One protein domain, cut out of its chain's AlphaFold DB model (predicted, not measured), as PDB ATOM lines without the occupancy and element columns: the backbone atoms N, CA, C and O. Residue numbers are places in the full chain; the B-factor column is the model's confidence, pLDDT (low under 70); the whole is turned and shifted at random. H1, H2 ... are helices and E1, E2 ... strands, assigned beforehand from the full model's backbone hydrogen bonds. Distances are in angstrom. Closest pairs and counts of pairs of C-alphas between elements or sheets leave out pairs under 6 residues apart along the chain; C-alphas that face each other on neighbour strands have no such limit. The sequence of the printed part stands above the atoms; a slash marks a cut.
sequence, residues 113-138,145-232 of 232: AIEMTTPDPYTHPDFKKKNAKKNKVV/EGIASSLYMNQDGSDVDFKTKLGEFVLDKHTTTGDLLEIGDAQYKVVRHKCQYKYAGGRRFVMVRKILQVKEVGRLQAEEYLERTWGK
ATOM      1  N   ALA A 113     244.457 278.152 249.798       90.00
ATOM      2  CA  ALA A 113     244.916 277.025 248.995       90.00
ATOM      3  C   ALA A 113     243.744 276.069 248.758       90.00
ATOM      4  O   ALA A 113     243.117 275.619 249.716       90.00
ATOM      5  N   ILE A 114     243.455 275.741 247.504       90.25
ATOM      6  CA  ILE A 114     242.345 274.853 247.157       90.25
ATOM      7  C   ILE A 114     242.889 273.471 246.788       90.25
ATOM      8  O   ILE A 114     243.743 273.326 245.910       90.25
ATOM      9  N   GLU A 115     242.389 272.451 247.476       92.00
ATOM     10  CA  GLU A 115     242.778 271.045 247.361       92.00
ATOM     11  C   GLU A 115     241.564 270.192 246.984       92.00
ATOM     12  O   GLU A 115     240.511 270.301 247.608       92.00
ATOM     13  N   MET A 116     241.702 269.297 246.006       90.69
ATOM     14  CA  MET A 116     240.659 268.308 245.738       90.69
ATOM     15  C   MET A 116     240.695 267.197 246.785       90.69
ATOM     16  O   MET A 116     241.750 266.640 247.092       90.69
ATOM     17  N   THR A 117     239.523 266.862 247.317       87.69
ATOM     18  CA  THR A 117     239.381 265.806 248.329       87.69
ATOM     19  C   THR A 117     239.393 264.426 247.694       87.69
ATOM     20  O   THR A 117     239.991 263.500 248.236       87.69
ATOM     21  N   THR A 118     238.719 264.277 246.554       82.12
ATOM     22  CA  THR A 118     238.537 262.964 245.950       82.12
ATOM     23  C   THR A 118     239.721 262.623 245.054       82.12
ATOM     24  O   THR A 118     240.019 263.388 244.131       82.12
ATOM     25  N   PRO A 119     240.396 261.481 245.279       75.12
ATOM     26  CA  PRO A 119     241.426 261.029 244.368       75.12
ATOM     27  C   PRO A 119     240.803 260.735 243.001       75.12
ATOM     28  O   PRO A 119     239.692 260.205 242.881       75.12
ATOM     29  N   ASP A 120     241.524 261.105 241.952       74.06
ATOM     30  CA  ASP A 120     241.211 260.675 240.597       74.06
ATOM     31  C   ASP A 120     241.479 259.161 240.480       74.06
ATOM     32  O   ASP A 120     242.642 258.766 240.666       74.06
ATOM     33  N   PRO A 121     240.445 258.329 240.231       71.81
ATOM     34  CA  PRO A 121     240.586 256.878 240.145       71.81
ATOM     35  C   PRO A 121     241.192 256.422 238.811       71.81
ATOM     36  O   PRO A 121     241.664 255.292 238.724       71.81
ATOM     37  N   TYR A 122     241.205 257.278 237.787       76.44
ATOM     38  CA  TYR A 122     241.648 256.911 236.441       76.44
ATOM     39  C   TYR A 122     243.132 257.204 236.210       76.44
ATOM     40  O   TYR A 122     243.768 256.591 235.353       76.44
ATOM     41  N   THR A 123     243.721 258.102 237.002       80.44
ATOM     42  CA  THR A 123     245.150 258.407 236.896       80.44
ATOM     43  C   THR A 123     245.992 257.479 237.771       80.44
ATOM     44  O   THR A 123     245.948 257.550 239.006       80.44
ATOM     45  N   HIS A 124     246.839 256.675 237.120       82.12
ATOM     46  CA  HIS A 124     247.780 255.757 237.767       82.12
ATOM     47  C   HIS A 124     248.718 256.491 238.755       82.12
ATOM     48  O   HIS A 124     249.227 257.572 238.423       82.12
ATOM     49  N   PRO A 125     249.010 255.928 239.947       80.56
ATOM     50  CA  PRO A 125     249.865 256.569 240.954       80.56
ATOM     51  C   PRO A 125     251.263 256.924 240.424       80.56
ATOM     52  O   PRO A 125     251.783 257.999 240.724       80.56
ATOM     53  N   ASP A 126     251.842 256.099 239.548       83.69
ATOM     54  CA  ASP A 126     253.148 256.387 238.937       83.69
ATOM     55  C   ASP A 126     253.147 257.652 238.078       83.69
ATOM     56  O   ASP A 126     254.144 258.381 238.031       83.69
ATOM     57  N   PHE A 127     252.033 257.938 237.400       82.88
ATOM     58  CA  PHE A 127     251.897 259.152 236.604       82.88
ATOM     59  C   PHE A 127     251.825 260.383 237.513       82.88
ATOM     60  O   PHE A 127     252.535 261.366 237.277       82.88
ATOM     61  N   LYS A 128     251.070 260.288 238.618       80.31
ATOM     62  CA  LYS A 128     251.009 261.333 239.656       80.31
ATOM     63  C   LYS A 128     252.394 261.599 240.243       80.31
ATOM     64  O   LYS A 128     252.825 262.750 240.295       80.31
ATOM     65  N   LYS A 129     253.145 260.545 240.574       81.38
ATOM     66  CA  LYS A 129     254.516 260.638 241.100       81.38
ATOM     67  C   LYS A 129     255.485 261.277 240.105       81.38
ATOM     68  O   LYS A 129     256.294 262.125 240.491       81.38
ATOM     69  N   LYS A 130     255.418 260.903 238.821       83.00
ATOM     70  CA  LYS A 130     256.238 261.514 237.759       83.00
ATOM     71  C   LYS A 130     255.934 263.007 237.607       83.00
ATOM     72  O   LYS A 130     256.871 263.797 237.514       83.00
ATOM     73  N   ASN A 131     254.663 263.403 237.644       80.06
ATOM     74  CA  ASN A 131     254.269 264.809 237.520       80.06
ATOM     75  C   ASN A 131     254.604 265.629 238.772       80.06
ATOM     76  O   ASN A 131     255.144 266.726 238.651       80.06
ATOM     77  N   ALA A 132     254.413 265.076 239.972       75.94
ATOM     78  CA  ALA A 132     254.821 265.719 241.221       75.94
ATOM     79  C   ALA A 132     256.333 266.017 241.249       75.94
ATOM     80  O   ALA A 132     256.757 267.079 241.704       75.94
ATOM     81  N   LYS A 133     257.163 265.116 240.699       76.69
ATOM     82  CA  LYS A 133     258.612 265.346 240.551       76.69
ATOM     83  C   LYS A 133     258.943 266.469 239.563       76.69
ATOM     84  O   LYS A 133     259.901 267.199 239.804       76.69
ATOM     85  N   LYS A 134     258.163 266.633 238.488       75.25
ATOM     86  CA  LYS A 134     258.339 267.730 237.516       75.25
ATOM     87  C   LYS A 134     257.976 269.094 238.113       75.25
ATOM     88  O   LYS A 134     258.642 270.079 237.816       75.25
ATOM     89  N   ASN A 135     257.017 269.134 239.039       65.50
ATOM     90  CA  ASN A 135     256.581 270.362 239.718       65.50
ATOM     91  C   ASN A 135     257.620 270.950 240.694       65.50
ATOM     92  O   ASN A 135     257.401 272.019 241.258       65.50
ATOM     93  N   LYS A 136     258.763 270.284 240.910       57.84
ATOM     94  CA  LYS A 136     259.787 270.713 241.879       57.84
ATOM     95  C   LYS A 136     260.625 271.919 241.417       57.84
ATOM     96  O   LYS A 136     261.457 272.385 242.191       57.84
ATOM     97  N   VAL A 137     260.432 272.424 240.191       52.59
ATOM     98  CA  VAL A 137     261.330 273.417 239.564       52.59
ATOM     99  C   VAL A 137     260.577 274.585 238.914       52.59
ATOM    100  O   VAL A 137     260.747 274.860 237.734       52.59
ATOM    101  N   VAL A 138     259.792 275.339 239.689       49.19
ATOM    102  CA  VAL A 138     259.595 276.771 239.396       49.19
ATOM    103  C   VAL A 138     259.726 277.544 240.703       49.19
ATOM    104  O   VAL A 138     258.771 277.769 241.438       49.19
ATOM    105  N   GLU A 145     248.766 285.220 238.846       41.69
ATOM    106  CA  GLU A 145     247.563 285.493 238.059       41.69
ATOM    107  C   GLU A 145     247.519 284.469 236.936       41.69
ATOM    108  O   GLU A 145     248.325 284.506 236.013       41.69
ATOM    109  N   GLY A 146     246.589 283.524 237.057       43.91
ATOM    110  CA  GLY A 146     246.327 282.533 236.027       43.91
ATOM    111  C   GLY A 146     247.369 281.423 235.986       43.91
ATOM    112  O   GLY A 146     248.479 281.598 235.512       43.91
ATOM    113  N   ILE A 147     246.986 280.250 236.472       41.09
ATOM    114  CA  ILE A 147     247.057 278.982 235.738       41.09
ATOM    115  C   ILE A 147     246.430 277.952 236.683       41.09
ATOM    116  O   ILE A 147     246.979 277.601 237.727       41.09
ATOM    117  N   ALA A 148     245.249 277.476 236.295       44.09
ATOM    118  CA  ALA A 148     244.540 276.354 236.897       44.09
ATOM    119  C   ALA A 148     245.249 275.021 236.576       44.09
ATOM    120  O   ALA A 148     244.652 274.094 236.036       44.09
ATOM    121  N   SER A 149     246.557 274.924 236.830       52.91
ATOM    122  CA  SER A 149     247.288 273.670 236.644       52.91
ATOM    123  C   SER A 149     247.170 272.829 237.903       52.91
ATOM    124  O   SER A 149     247.556 273.269 238.986       52.91
ATOM    125  N   SER A 150     246.672 271.605 237.756       57.38
ATOM    126  CA  SER A 150     246.588 270.620 238.826       57.38
ATOM    127  C   SER A 150     247.992 270.257 239.335       57.38
ATOM    128  O   SER A 150     248.746 269.494 238.729       57.38
ATOM    129  N   LEU A 151     248.383 270.825 240.474       69.12
ATOM    130  CA  LEU A 151     249.672 270.539 241.096       69.12
ATOM    131  C   LEU A 151     249.512 269.357 242.053       69.12
ATOM    132  O   LEU A 151     248.896 269.476 243.111       69.12
ATOM    133  N   TYR A 152     250.092 268.208 241.706       67.69
ATOM    134  CA  TYR A 152     250.219 267.095 242.648       67.69
ATOM    135  C   TYR A 152     251.272 267.440 243.703       67.69
ATOM    136  O   TYR A 152     252.428 267.704 243.360       67.69
ATOM    137  N   MET A 153     250.880 267.438 244.978       66.25
ATOM    138  CA  MET A 153     251.804 267.598 246.101       66.25
ATOM    139  C   MET A 153     251.943 266.291 246.875       66.25
ATOM    140  O   MET A 153     250.950 265.629 247.179       66.25
ATOM    141  N   ASN A 154     253.188 265.954 247.218       64.00
ATOM    142  CA  ASN A 154     253.490 264.834 248.102       64.00
ATOM    143  C   ASN A 154     253.001 265.181 249.501       64.00
ATOM    144  O   ASN A 154     253.416 266.198 250.066       64.00
ATOM    145  N   GLN A 155     252.153 264.332 250.064       63.53
ATOM    146  CA  GLN A 155     251.814 264.424 251.466       63.53
ATOM    147  C   GLN A 155     252.876 263.672 252.277       63.53
ATOM    148  O   GLN A 155     253.032 262.466 252.140       63.53
ATOM    149  N   ASP A 156     253.648 264.415 253.072       59.00
ATOM    150  CA  ASP A 156     254.442 263.928 254.208       59.00
ATOM    151  C   ASP A 156     255.148 262.572 254.014       59.00
ATOM    152  O   ASP A 156     254.986 261.644 254.799       59.00
ATOM    153  N   GLY A 157     255.953 262.456 252.952       57.56
ATOM    154  CA  GLY A 157     256.882 261.335 252.755       57.56
ATOM    155  C   GLY A 157     256.245 259.968 252.485       57.56
ATOM    156  O   GLY A 157     256.992 259.009 252.293       57.56
ATOM    157  N   SER A 158     254.914 259.859 252.427       57.06
ATOM    158  CA  SER A 158     254.245 258.631 252.008       57.06
ATOM    159  C   SER A 158     254.119 258.609 250.485       57.06
ATOM    160  O   SER A 158     253.741 259.586 249.842       57.06
ATOM    161  N   ASP A 159     254.488 257.482 249.881       58.88
ATOM    162  CA  ASP A 159     254.557 257.328 248.421       58.88
ATOM    163  C   ASP A 159     253.168 257.131 247.773       58.88
ATOM    164  O   ASP A 159     253.063 256.963 246.560       58.88
ATOM    165  N   VAL A 160     252.101 257.124 248.583       60.19
ATOM    166  CA  VAL A 160     250.767 256.639 248.194       60.19
ATOM    167  C   VAL A 160     249.746 257.775 248.043       60.19
ATOM    168  O   VAL A 160     248.929 257.731 247.125       60.19
ATOM    169  N   ASP A 161     249.835 258.841 248.847       67.19
ATOM    170  CA  ASP A 161     248.806 259.889 248.884       67.19
ATOM    171  C   ASP A 161     249.275 261.192 248.219       67.19
ATOM    172  O   ASP A 161     249.777 262.124 248.855       67.19
ATOM    173  N   PHE A 162     249.074 261.280 246.902       72.06
ATOM    174  CA  PHE A 162     249.231 262.535 246.164       72.06
ATOM    175  C   PHE A 162     247.926 263.329 246.197       72.06
ATOM    176  O   PHE A 162     246.911 262.900 245.644       72.06
ATOM    177  N   LYS A 163     247.966 264.523 246.793       80.88
ATOM    178  CA  LYS A 163     246.842 265.466 246.754       80.88
ATOM    179  C   LYS A 163     246.936 266.361 245.534       80.88
ATOM    180  O   LYS A 163     248.000 266.914 245.252       80.88
ATOM    181  N   THR A 164     245.811 266.551 244.856       85.56
ATOM    182  CA  THR A 164     245.710 267.494 243.743       85.56
ATOM    183  C   THR A 164     245.369 268.880 244.274       85.56
ATOM    184  O   THR A 164     244.307 269.074 244.867       85.56
ATOM    185  N   LYS A 165     246.255 269.852 244.062       87.69
ATOM    186  CA  LYS A 165     245.988 271.268 244.328       87.69
ATOM    187  C   LYS A 165     245.489 271.944 243.065       87.69
ATOM    188  O   LYS A 165     246.106 271.784 242.016       87.69
ATOM    189  N   LEU A 166     244.396 272.691 243.183       87.81
ATOM    190  CA  LEU A 166     243.841 273.482 242.082       87.81
ATOM    191  C   LEU A 166     244.551 274.830 241.946       87.81
ATOM    192  O   LEU A 166     244.688 275.342 240.842       87.81
ATOM    193  N   GLY A 167     245.023 275.389 243.062       88.25
ATOM    194  CA  GLY A 167     245.733 276.662 243.074       88.25
ATOM    195  C   GLY A 167     245.594 277.404 244.397       88.25
ATOM    196  O   GLY A 167     245.111 276.859 245.396       88.25
ATOM    197  N   GLU A 168     246.034 278.657 244.385       88.19
ATOM    198  CA  GLU A 168     245.910 279.602 245.491       88.19
ATOM    199  C   GLU A 168     245.067 280.784 245.026       88.19
ATOM    200  O   GLU A 168     245.382 281.402 244.012       88.19
ATOM    201  N   PHE A 169     243.993 281.080 245.752       88.94
ATOM    202  CA  PHE A 169     242.994 282.067 245.353       88.94
ATOM    203  C   PHE A 169     242.724 283.040 246.496       88.94
ATOM    204  O   PHE A 169     242.733 282.662 247.669       88.94
ATOM    205  N   VAL A 170     242.467 284.301 246.163       88.81
ATOM    206  CA  VAL A 170     241.962 285.280 247.129       88.81
ATOM    207  C   VAL A 170     240.442 285.164 247.122       88.81
ATOM    208  O   VAL A 170     239.799 285.531 246.143       88.81
ATOM    209  N   LEU A 171     239.886 284.590 248.186       88.62
ATOM    210  CA  LEU A 171     238.448 284.400 248.369       88.62
ATOM    211  C   LEU A 171     237.947 285.271 249.519       88.62
ATOM    212  O   LEU A 171     238.741 285.811 250.293       88.62
ATOM    213  N   ASP A 172     236.626 285.375 249.649       88.25
ATOM    214  CA  ASP A 172     236.020 286.052 250.788       88.25
ATOM    215  C   ASP A 172     236.367 285.331 252.106       88.25
ATOM    216  O   ASP A 172     236.447 284.103 252.200       88.25
ATOM    217  N   LYS A 173     236.558 286.101 253.176       83.56
ATOM    218  CA  LYS A 173     236.893 285.576 254.507       83.56
ATOM    219  C   LYS A 173     235.813 284.636 255.040       83.56
ATOM    220  O   LYS A 173     236.123 283.679 255.763       83.56
ATOM    221  N   HIS A 174     234.569 284.897 254.646       86.06
ATOM    222  CA  HIS A 174     233.391 284.134 255.028       86.06
ATOM    223  C   HIS A 174     233.204 282.852 254.216       86.06
ATOM    224  O   HIS A 174     232.288 282.098 254.528       86.06
ATOM    225  N   THR A 175     234.094 282.546 253.262       90.25
ATOM    226  CA  THR A 175     234.038 281.264 252.562       90.25
ATOM    227  C   THR A 175     234.235 280.111 253.549       90.25
ATOM    228  O   THR A 175     235.279 279.995 254.219       90.25
ATOM    229  N   THR A 176     233.221 279.262 253.657       91.81
ATOM    230  CA  THR A 176     233.107 278.156 254.609       91.81
ATOM    231  C   THR A 176     232.634 276.875 253.916       91.81
ATOM    232  O   THR A 176     232.649 276.748 252.694       91.81
ATOM    233  N   THR A 177     232.330 275.850 254.709       95.44
ATOM    234  CA  THR A 177     231.865 274.559 254.208       95.44
ATOM    235  C   THR A 177     230.471 274.698 253.604       95.44
ATOM    236  O   THR A 177     229.573 275.214 254.258       95.44
ATOM    237  N   GLY A 178     230.277 274.169 252.399       94.56
ATOM    238  CA  GLY A 178     229.007 274.211 251.672       94.56
ATOM    239  C   GLY A 178     228.984 275.206 250.515       94.56
ATOM    240  O   GLY A 178     228.192 275.003 249.597       94.56
ATOM    241  N   ASP A 179     229.880 276.194 250.519       95.88
ATOM    242  CA  ASP A 179     229.957 277.213 249.473       95.88
ATOM    243  C   ASP A 179     230.340 276.617 248.116       95.88
ATOM    244  O   ASP A 179     231.063 275.614 248.031       95.88
ATOM    245  N   LEU A 180     229.853 277.257 247.053       95.81
ATOM    246  CA  LEU A 180     230.159 276.917 245.669       95.81
ATOM    247  C   LEU A 180     231.247 277.849 245.139       95.81
ATOM    248  O   LEU A 180     231.153 279.067 245.263       95.81
ATOM    249  N   LEU A 181     232.281 277.257 244.554       95.12
ATOM    250  CA  LEU A 181     233.401 277.939 243.928       95.12
ATOM    251  C   LEU A 181     233.401 277.616 242.439       95.12
ATOM    252  O   LEU A 181     233.310 276.452 242.049       95.12
ATOM    253  N   GLU A 182     233.553 278.646 241.622       94.31
ATOM    254  CA  GLU A 182     233.706 278.528 240.178       94.31
ATOM    255  C   GLU A 182     235.179 278.756 239.833       94.31
ATOM    256  O   GLU A 182     235.745 279.811 240.133       94.31
ATOM    257  N   ILE A 183     235.837 277.725 239.300       90.56
ATOM    258  CA  ILE A 183     237.266 277.758 238.973       90.56
ATOM    259  C   ILE A 183     237.420 277.257 237.539       90.56
ATOM    260  O   ILE A 183     237.318 276.057 237.282       90.56
ATOM    261  N   GLY A 184     237.687 278.176 236.610       89.19
ATOM    262  CA  GLY A 184     237.649 277.864 235.181       89.19
ATOM    263  C   GLY A 184     236.232 277.473 234.763       89.19
ATOM    264  O   GLY A 184     235.290 278.175 235.105       89.19
ATOM    265  N   ASP A 185     236.093 276.330 234.093       89.88
ATOM    266  CA  ASP A 185     234.808 275.839 233.569       89.88
ATOM    267  C   ASP A 185     234.093 274.861 234.522       89.88
ATOM    268  O   ASP A 185     233.068 274.272 234.176       89.88
ATOM    269  N   ALA A 186     234.651 274.633 235.715       91.31
ATOM    270  CA  ALA A 186     234.158 273.644 236.664       91.31
ATOM    271  C   ALA A 186     233.665 274.288 237.966       91.31
ATOM    272  O   ALA A 186     234.254 275.234 238.499       91.31
ATOM    273  N   GLN A 187     232.593 273.708 238.512       95.12
ATOM    274  CA  GLN A 187     232.023 274.098 239.797       95.12
ATOM    275  C   GLN A 187     232.419 273.114 240.894       95.12
ATOM    276  O   GLN A 187     232.270 271.892 240.774       95.12
ATOM    277  N   TYR A 188     232.872 273.667 242.011       95.69
ATOM    278  CA  TYR A 188     233.347 272.924 243.162       95.69
ATOM    279  C   TYR A 188     232.575 273.323 244.413       95.69
ATOM    280  O   TYR A 188     232.397 274.501 244.693       95.69
ATOM    281  N   LYS A 189     232.167 272.345 245.218       96.19
ATOM    282  CA  LYS A 189     231.604 272.575 246.549       96.19
ATOM    283  C   LYS A 189     232.689 272.413 247.605       96.19
ATOM    284  O   LYS A 189     233.441 271.431 247.589       96.19
ATOM    285  N   VAL A 190     232.766 273.349 248.546       96.38
ATOM    286  CA  VAL A 190     233.671 273.246 249.695       96.38
ATOM    287  C   VAL A 190     233.151 272.166 250.642       96.38
ATOM    288  O   VAL A 190     232.091 272.310 251.244       96.38
ATOM    289  N   VAL A 191     233.905 271.076 250.791       95.50
ATOM    290  CA  VAL A 191     233.534 269.936 251.645       95.50
ATOM    291  C   VAL A 191     234.121 270.087 253.041       95.50
ATOM    292  O   VAL A 191     233.469 269.783 254.038       95.50
ATOM    293  N   ARG A 192     235.373 270.542 253.137       94.62
ATOM    294  CA  ARG A 192     236.046 270.813 254.413       94.62
ATOM    295  C   ARG A 192     236.943 272.028 254.268       94.62
ATOM    296  O   ARG A 192     237.439 272.317 253.186       94.62
ATOM    297  N   HIS A 193     237.226 272.696 255.373       93.06
ATOM    298  CA  HIS A 193     238.260 273.719 255.434       93.06
ATOM    299  C   HIS A 193     239.242 273.386 256.558       93.06
ATOM    300  O   HIS A 193     238.879 272.785 257.568       93.06
ATOM    301  N   LYS A 194     240.508 273.743 256.365       91.38
ATOM    302  CA  LYS A 194     241.593 273.553 257.328       91.38
ATOM    303  C   LYS A 194     242.344 274.860 257.492       91.38
ATOM    304  O   LYS A 194     242.594 275.565 256.519       91.38
ATOM    305  N   CYS A 195     242.753 275.153 258.716       90.31
ATOM    306  CA  CYS A 195     243.576 276.314 259.019       90.31
ATOM    307  C   CYS A 195     244.944 275.841 259.497       90.31
ATOM    308  O   CYS A 195     245.042 275.067 260.449       90.31
ATOM    309  N   GLN A 196     246.000 276.300 258.835       87.62
ATOM    310  CA  GLN A 196     247.368 276.030 259.240       87.62
ATOM    311  C   GLN A 196     247.860 277.166 260.129       87.62
ATOM    312  O   GLN A 196     247.808 278.337 259.748       87.62
ATOM    313  N   TYR A 197     248.378 276.805 261.297       87.88
ATOM    314  CA  TYR A 197     248.929 277.744 262.261       87.88
ATOM    315  C   TYR A 197     250.428 277.525 262.425       87.88
ATOM    316  O   TYR A 197     250.915 276.397 262.356       87.88
ATOM    317  N   LYS A 198     251.164 278.606 262.677       86.38
ATOM    318  CA  LYS A 198     252.583 278.570 263.032       86.38
ATOM    319  C   LYS A 198     252.797 279.269 264.359       86.38
ATOM    320  O   LYS A 198     252.205 280.314 264.623       86.38
ATOM    321  N   TYR A 199     253.669 278.700 265.182       85.25
ATOM    322  CA  TYR A 199     254.077 279.330 266.426       85.25
ATOM    323  C   TYR A 199     255.015 280.505 266.134       85.25
ATOM    324  O   TYR A 199     256.089 280.332 265.554       85.25
ATOM    325  N   ALA A 200     254.589 281.715 266.489       81.06
ATOM    326  CA  ALA A 200     255.330 282.940 266.240       81.06
ATOM    327  C   ALA A 200     256.068 283.375 267.513       81.06
ATOM    328  O   ALA A 200     255.459 283.869 268.466       81.06
ATOM    329  N   GLY A 201     257.392 283.190 267.514       70.50
ATOM    330  CA  GLY A 201     258.308 283.840 268.455       70.50
ATOM    331  C   GLY A 201     258.055 283.546 269.935       70.50
ATOM    332  O   GLY A 201     258.153 284.460 270.748       70.50
ATOM    333  N   GLY A 202     257.690 282.312 270.299       77.69
ATOM    334  CA  GLY A 202     257.593 281.933 271.713       77.69
ATOM    335  C   GLY A 202     256.335 282.413 272.437       77.69
ATOM    336  O   GLY A 202     256.248 282.230 273.646       77.69
ATOM    337  N   ARG A 203     255.383 283.047 271.735       77.12
ATOM    338  CA  ARG A 203     254.225 283.687 272.379       77.12
ATOM    339  C   ARG A 203     252.892 283.043 272.031       77.12
ATOM    340  O   ARG A 203     252.094 282.798 272.929       77.12
ATOM    341  N   ARG A 204     252.619 282.813 270.742       76.19
ATOM    342  CA  ARG A 204     251.287 282.384 270.278       76.19
ATOM    343  C   ARG A 204     251.290 281.782 268.879       76.19
ATOM    344  O   ARG A 204     252.234 281.958 268.108       76.19
ATOM    345  N   PHE A 205     250.195 281.109 268.547       81.06
ATOM    346  CA  PHE A 205     249.932 280.579 267.215       81.06
ATOM    347  C   PHE A 205     249.295 281.649 266.323       81.06
ATOM    348  O   PHE A 205     248.337 282.312 266.711       81.06
ATOM    349  N   VAL A 206     249.840 281.823 265.122       82.31
ATOM    350  CA  VAL A 206     249.319 282.729 264.094       82.31
ATOM    351  C   VAL A 206     248.887 281.884 262.907       82.31
ATOM    352  O   VAL A 206     249.621 280.985 262.496       82.31
ATOM    353  N   MET A 207     247.692 282.142 262.376       85.00
ATOM    354  CA  MET A 207     247.236 281.482 261.153       85.00
ATOM    355  C   MET A 207     248.126 281.928 259.992       85.00
ATOM    356  O   MET A 207     248.386 283.117 259.834       85.00
ATOM    357  N   VAL A 208     248.621 280.970 259.214       84.62
ATOM    358  CA  VAL A 208     249.528 281.209 258.080       84.62
ATOM    359  C   VAL A 208     248.864 280.876 256.753       84.62
ATOM    360  O   VAL A 208     249.231 281.446 255.734       84.62
ATOM    361  N   ARG A 209     247.889 279.963 256.746       87.31
ATOM    362  CA  ARG A 209     247.201 279.554 255.522       87.31
ATOM    363  C   ARG A 209     245.824 278.985 255.835       87.31
ATOM    364  O   ARG A 209     245.679 278.233 256.800       87.31
ATOM    365  N   LYS A 210     244.845 279.281 254.980       90.38
ATOM    366  CA  LYS A 210     243.557 278.582 254.936       90.38
ATOM    367  C   LYS A 210     243.563 277.643 253.728       90.38
ATOM    368  O   LYS A 210     244.013 278.021 252.651       90.38
ATOM    369  N   ILE A 211     243.155 276.398 253.933       92.69
ATOM    370  CA  ILE A 211     243.136 275.346 252.915       92.69
ATOM    371  C   ILE A 211     241.691 274.877 252.765       92.69
ATOM    372  O   ILE A 211     241.111 274.379 253.730       92.69
ATOM    373  N   LEU A 212     241.107 275.026 251.580       95.00
ATOM    374  CA  LEU A 212     239.779 274.506 251.266       95.00
ATOM    375  C   LEU A 212     239.923 273.156 250.584       95.00
ATOM    376  O   LEU A 212     240.601 273.033 249.570       95.00
ATOM    377  N   GLN A 213     239.279 272.146 251.151       94.62
ATOM    378  CA  GLN A 213     239.122 270.846 250.530       94.62
ATOM    379  C   GLN A 213     237.794 270.839 249.788       94.62
ATOM    380  O   GLN A 213     236.722 270.918 250.397       94.62
ATOM    381  N   VAL A 214     237.881 270.779 248.471       95.38
ATOM    382  CA  VAL A 214     236.737 270.900 247.579       95.38
ATOM    383  C   VAL A 214     236.471 269.594 246.856       95.38
ATOM    384  O   VAL A 214     237.307 268.678 246.827       95.38
ATOM    385  N   LYS A 215     235.276 269.505 246.291       95.00
ATOM    386  CA  LYS A 215     234.854 268.403 245.443       95.00
ATOM    387  C   LYS A 215     233.987 268.942 244.325       95.00
ATOM    388  O   LYS A 215     233.210 269.864 244.538       95.00
ATOM    389  N   GLU A 216     234.153 268.383 243.142       93.44
ATOM    390  CA  GLU A 216     233.374 268.781 241.979       93.44
ATOM    391  C   GLU A 216     231.885 268.485 242.200       93.44
ATOM    392  O   GLU A 216     231.526 267.419 242.714       93.44
ATOM    393  N   VAL A 217     231.024 269.430 241.824       94.50
ATOM    394  CA  VAL A 217     229.571 269.322 242.029       94.50
ATOM    395  C   VAL A 217     228.992 268.135 241.256       94.50
ATOM    396  O   VAL A 217     228.227 267.361 241.828       94.50
ATOM    397  N   GLY A 218     229.416 267.924 240.005       91.75
ATOM    398  CA  GLY A 218     228.963 266.780 239.202       91.75
ATOM    399  C   GLY A 218     229.304 265.435 239.851       91.75
ATOM    400  O   GLY A 218     228.475 264.527 239.906       91.75
ATOM    401  N   ARG A 219     230.496 265.325 240.450       88.38
ATOM    402  CA  ARG A 219     230.916 264.115 241.168       88.38
ATOM    403  C   ARG A 219     230.133 263.898 242.462       88.38
ATOM    404  O   ARG A 219     229.839 262.757 242.799       88.38
ATOM    405  N   LEU A 220     229.789 264.967 243.182       90.56
ATOM    406  CA  LEU A 220     228.920 264.875 244.361       90.56
ATOM    407  C   LEU A 220     227.538 264.324 244.005       90.56
ATOM    408  O   LEU A 220     227.070 263.411 244.675       90.56
ATOM    409  N   GLN A 221     226.921 264.828 242.936       92.06
ATOM    410  CA  GLN A 221     225.613 264.349 242.482       92.06
ATOM    411  C   GLN A 221     225.653 262.874 242.069       92.06
ATOM    412  O   GLN A 221     224.747 262.113 242.411       92.06
ATOM    413  N   ALA A 222     226.713 262.459 241.370       90.94
ATOM    414  CA  ALA A 222     226.909 261.064 241.001       90.94
ATOM    415  C   ALA A 222     227.032 260.167 242.241       90.94
ATOM    416  O   ALA A 222     226.338 259.160 242.331       90.94
ATOM    417  N   GLU A 223     227.862 260.534 243.218       89.31
ATOM    418  CA  GLU A 223     228.021 259.746 244.446       89.31
ATOM    419  C   GLU A 223     226.728 259.676 245.271       89.31
ATOM    420  O   GLU A 223     226.350 258.585 245.688       89.31
ATOM    421  N   GLU A 224     225.987 260.780 245.417       90.88
ATOM    422  CA  GLU A 224     224.674 260.764 246.080       90.88
ATOM    423  C   GLU A 224     223.675 259.838 245.367       90.88
ATOM    424  O   GLU A 224     222.881 259.152 246.013       90.88
ATOM    425  N   TYR A 225     223.698 259.800 244.031       93.38
ATOM    426  CA  TYR A 225     222.863 258.885 243.254       93.38
ATOM    427  C   TYR A 225     223.258 257.418 243.480       93.38
ATOM    428  O   TYR A 225     222.387 256.567 243.688       93.38
ATOM    429  N   LEU A 226     224.562 257.121 243.478       90.62
ATOM    430  CA  LEU A 226     225.087 255.780 243.745       90.62
ATOM    431  C   LEU A 226     224.705 255.309 245.152       90.62
ATOM    432  O   LEU A 226     224.192 254.201 245.297       90.62
ATOM    433  N   GLU A 227     224.885 256.157 246.166       90.81
ATOM    434  CA  GLU A 227     224.530 255.855 247.557       90.81
ATOM    435  C   GLU A 227     223.035 255.557 247.713       90.81
ATOM    436  O   GLU A 227     222.664 254.603 248.394       90.81
ATOM    437  N   ARG A 228     222.157 256.305 247.033       92.56
ATOM    438  CA  ARG A 228     220.707 256.031 247.054       92.56
ATOM    439  C   ARG A 228     220.328 254.723 246.362       92.56
ATOM    440  O   ARG A 228     219.344 254.097 246.751       92.56
ATOM    441  N   THR A 229     221.061 254.346 245.316       92.31
ATOM    442  CA  THR A 229     220.734 253.183 244.477       92.31
ATOM    443  C   THR A 229     221.269 251.881 245.074       92.31
ATOM    444  O   THR A 229     220.567 250.874 245.051       92.31
ATOM    445  N   TRP A 230     222.485 251.909 245.624       86.31
ATOM    446  CA  TRP A 230     223.196 250.741 246.160       86.31
ATOM    447  C   TRP A 230     223.241 250.665 247.691       86.31
ATOM    448  O   TRP A 230     223.677 249.654 248.227       86.31
ATOM    449  N   GLY A 231     222.805 251.704 248.406       70.75
ATOM    450  CA  GLY A 231     222.710 251.711 249.872       70.75
ATOM    451  C   GLY A 231     221.468 251.007 250.437       70.75
ATOM    452  O   GLY A 231     221.116 251.262 251.589       70.75
ATOM    453  N   LYS A 232     220.786 250.181 249.635       53.41
ATOM    454  CA  LYS A 232     219.719 249.262 250.061       53.41
ATOM    455  C   LYS A 232     220.254 247.840 250.065       53.41
ATOM    456  O   LYS A 232     219.892 247.107 251.008       53.41
TER     457      LYS A 232
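Overview. This is residues 113 to 138 and 145 to 232 of the 232 residues of the protein "Predicted protein" of Phaeodactylum tricornutum (strain CCAP 1055/1) (UniProt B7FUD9). One strongly twisted sheet of six strands is drawn out lengthwise by the long hairpin of E5 and E6, and H2 runs on from the end of E6 as an arm, with residues 221 to 232 sticking out. H1 packs across the edge strand E2 at one edge of the sheet, and the short strand E4 makes the other edge. The printed part has 114 residues with six named strands and two named helices, in the order E1 H1 E2 E3 E4 E5 E6 H2; the sheet's order is E2 E3 E1 E6 E5 E4, mixed, and the class is mixed, helices and strands. The whole is only just loose, close to compact, with a radius of gyration of the C-alphas of 16.4 A, and it spans 54 by 36 by 32 A.

Along the chain. Find C-alpha 186 at (234.158, 273.644, 236.664); from there E5, residues 186 to 200, runs 37.5 A and bends by 69 degrees at residue 189. E6, residues 204 to 216, comes back over 36.1 A. E4 is residues 180 to 183, 9.8 A. Look for E1, residues 113 to 116, from C-alpha 113 at (244.916, 277.025, 248.995), 10.2 A long. E3, residues 162 to 169, measures 20.5 A, and E2, residues 151 to 154, 9.8 A. H1, residues 125 to 134, is 14.4 A long; H2, residues 217 to 230, is 20.1 A long and ends at C-alpha 230, (223.196, 250.741, 246.160).

Arrangement. Begin with the antiparallel hairpin of E5 and E6, where N 194 and O 211 are 2.8 A apart, within hydrogen-bond range. E4, E5 and E6 form a meander, each strand the antiparallel neighbour of the one before; N 181 and O 188 are 2.8 A apart. On the other side of E6, E1 is parallel to it at 37 degrees, with N 115 and O 212 at 2.8 A. E3 is antiparallel to E1, with N 114 and O 167 at 2.9 A. E3 is staggered: residues 165 to 168 pair with E1 and 162 to 165 with E2, its hairpin partner, where N 151 and O 165 are 2.9 A apart. H1 makes two layers with the sheet, a helix on one face of it, at a height over the sheet of 8.1 A. It lies over E2 and runs across the strands, at 72 degrees to E2 on the local plane; the closest C-alphas of H1 and E2, Ala 132 and Tyr 152, are 5.0 A apart. H2 only grazes the sheet with residues 217 to 220; its C-alpha closest to E5 is Val 217, 5.3 A from that of Tyr 188. H1 and H2 are apart. In both helices every O i to N i+4 pair is within hydrogen-bond range.

Size, cuts and confidence. The two C-alphas farthest apart, those of Gly 201 and Lys 232, are 55.0 A apart. Residues 139 to 144 are not printed, and C-alphas 138 and 145 are 14.9 A apart across this cut, in the link from H1 to E2. Of the links printed whole, none is long. The model's mean pLDDT over the printed part is 81.3; look for values under 70 at residues 135 to 138, 145 to 161 and 232.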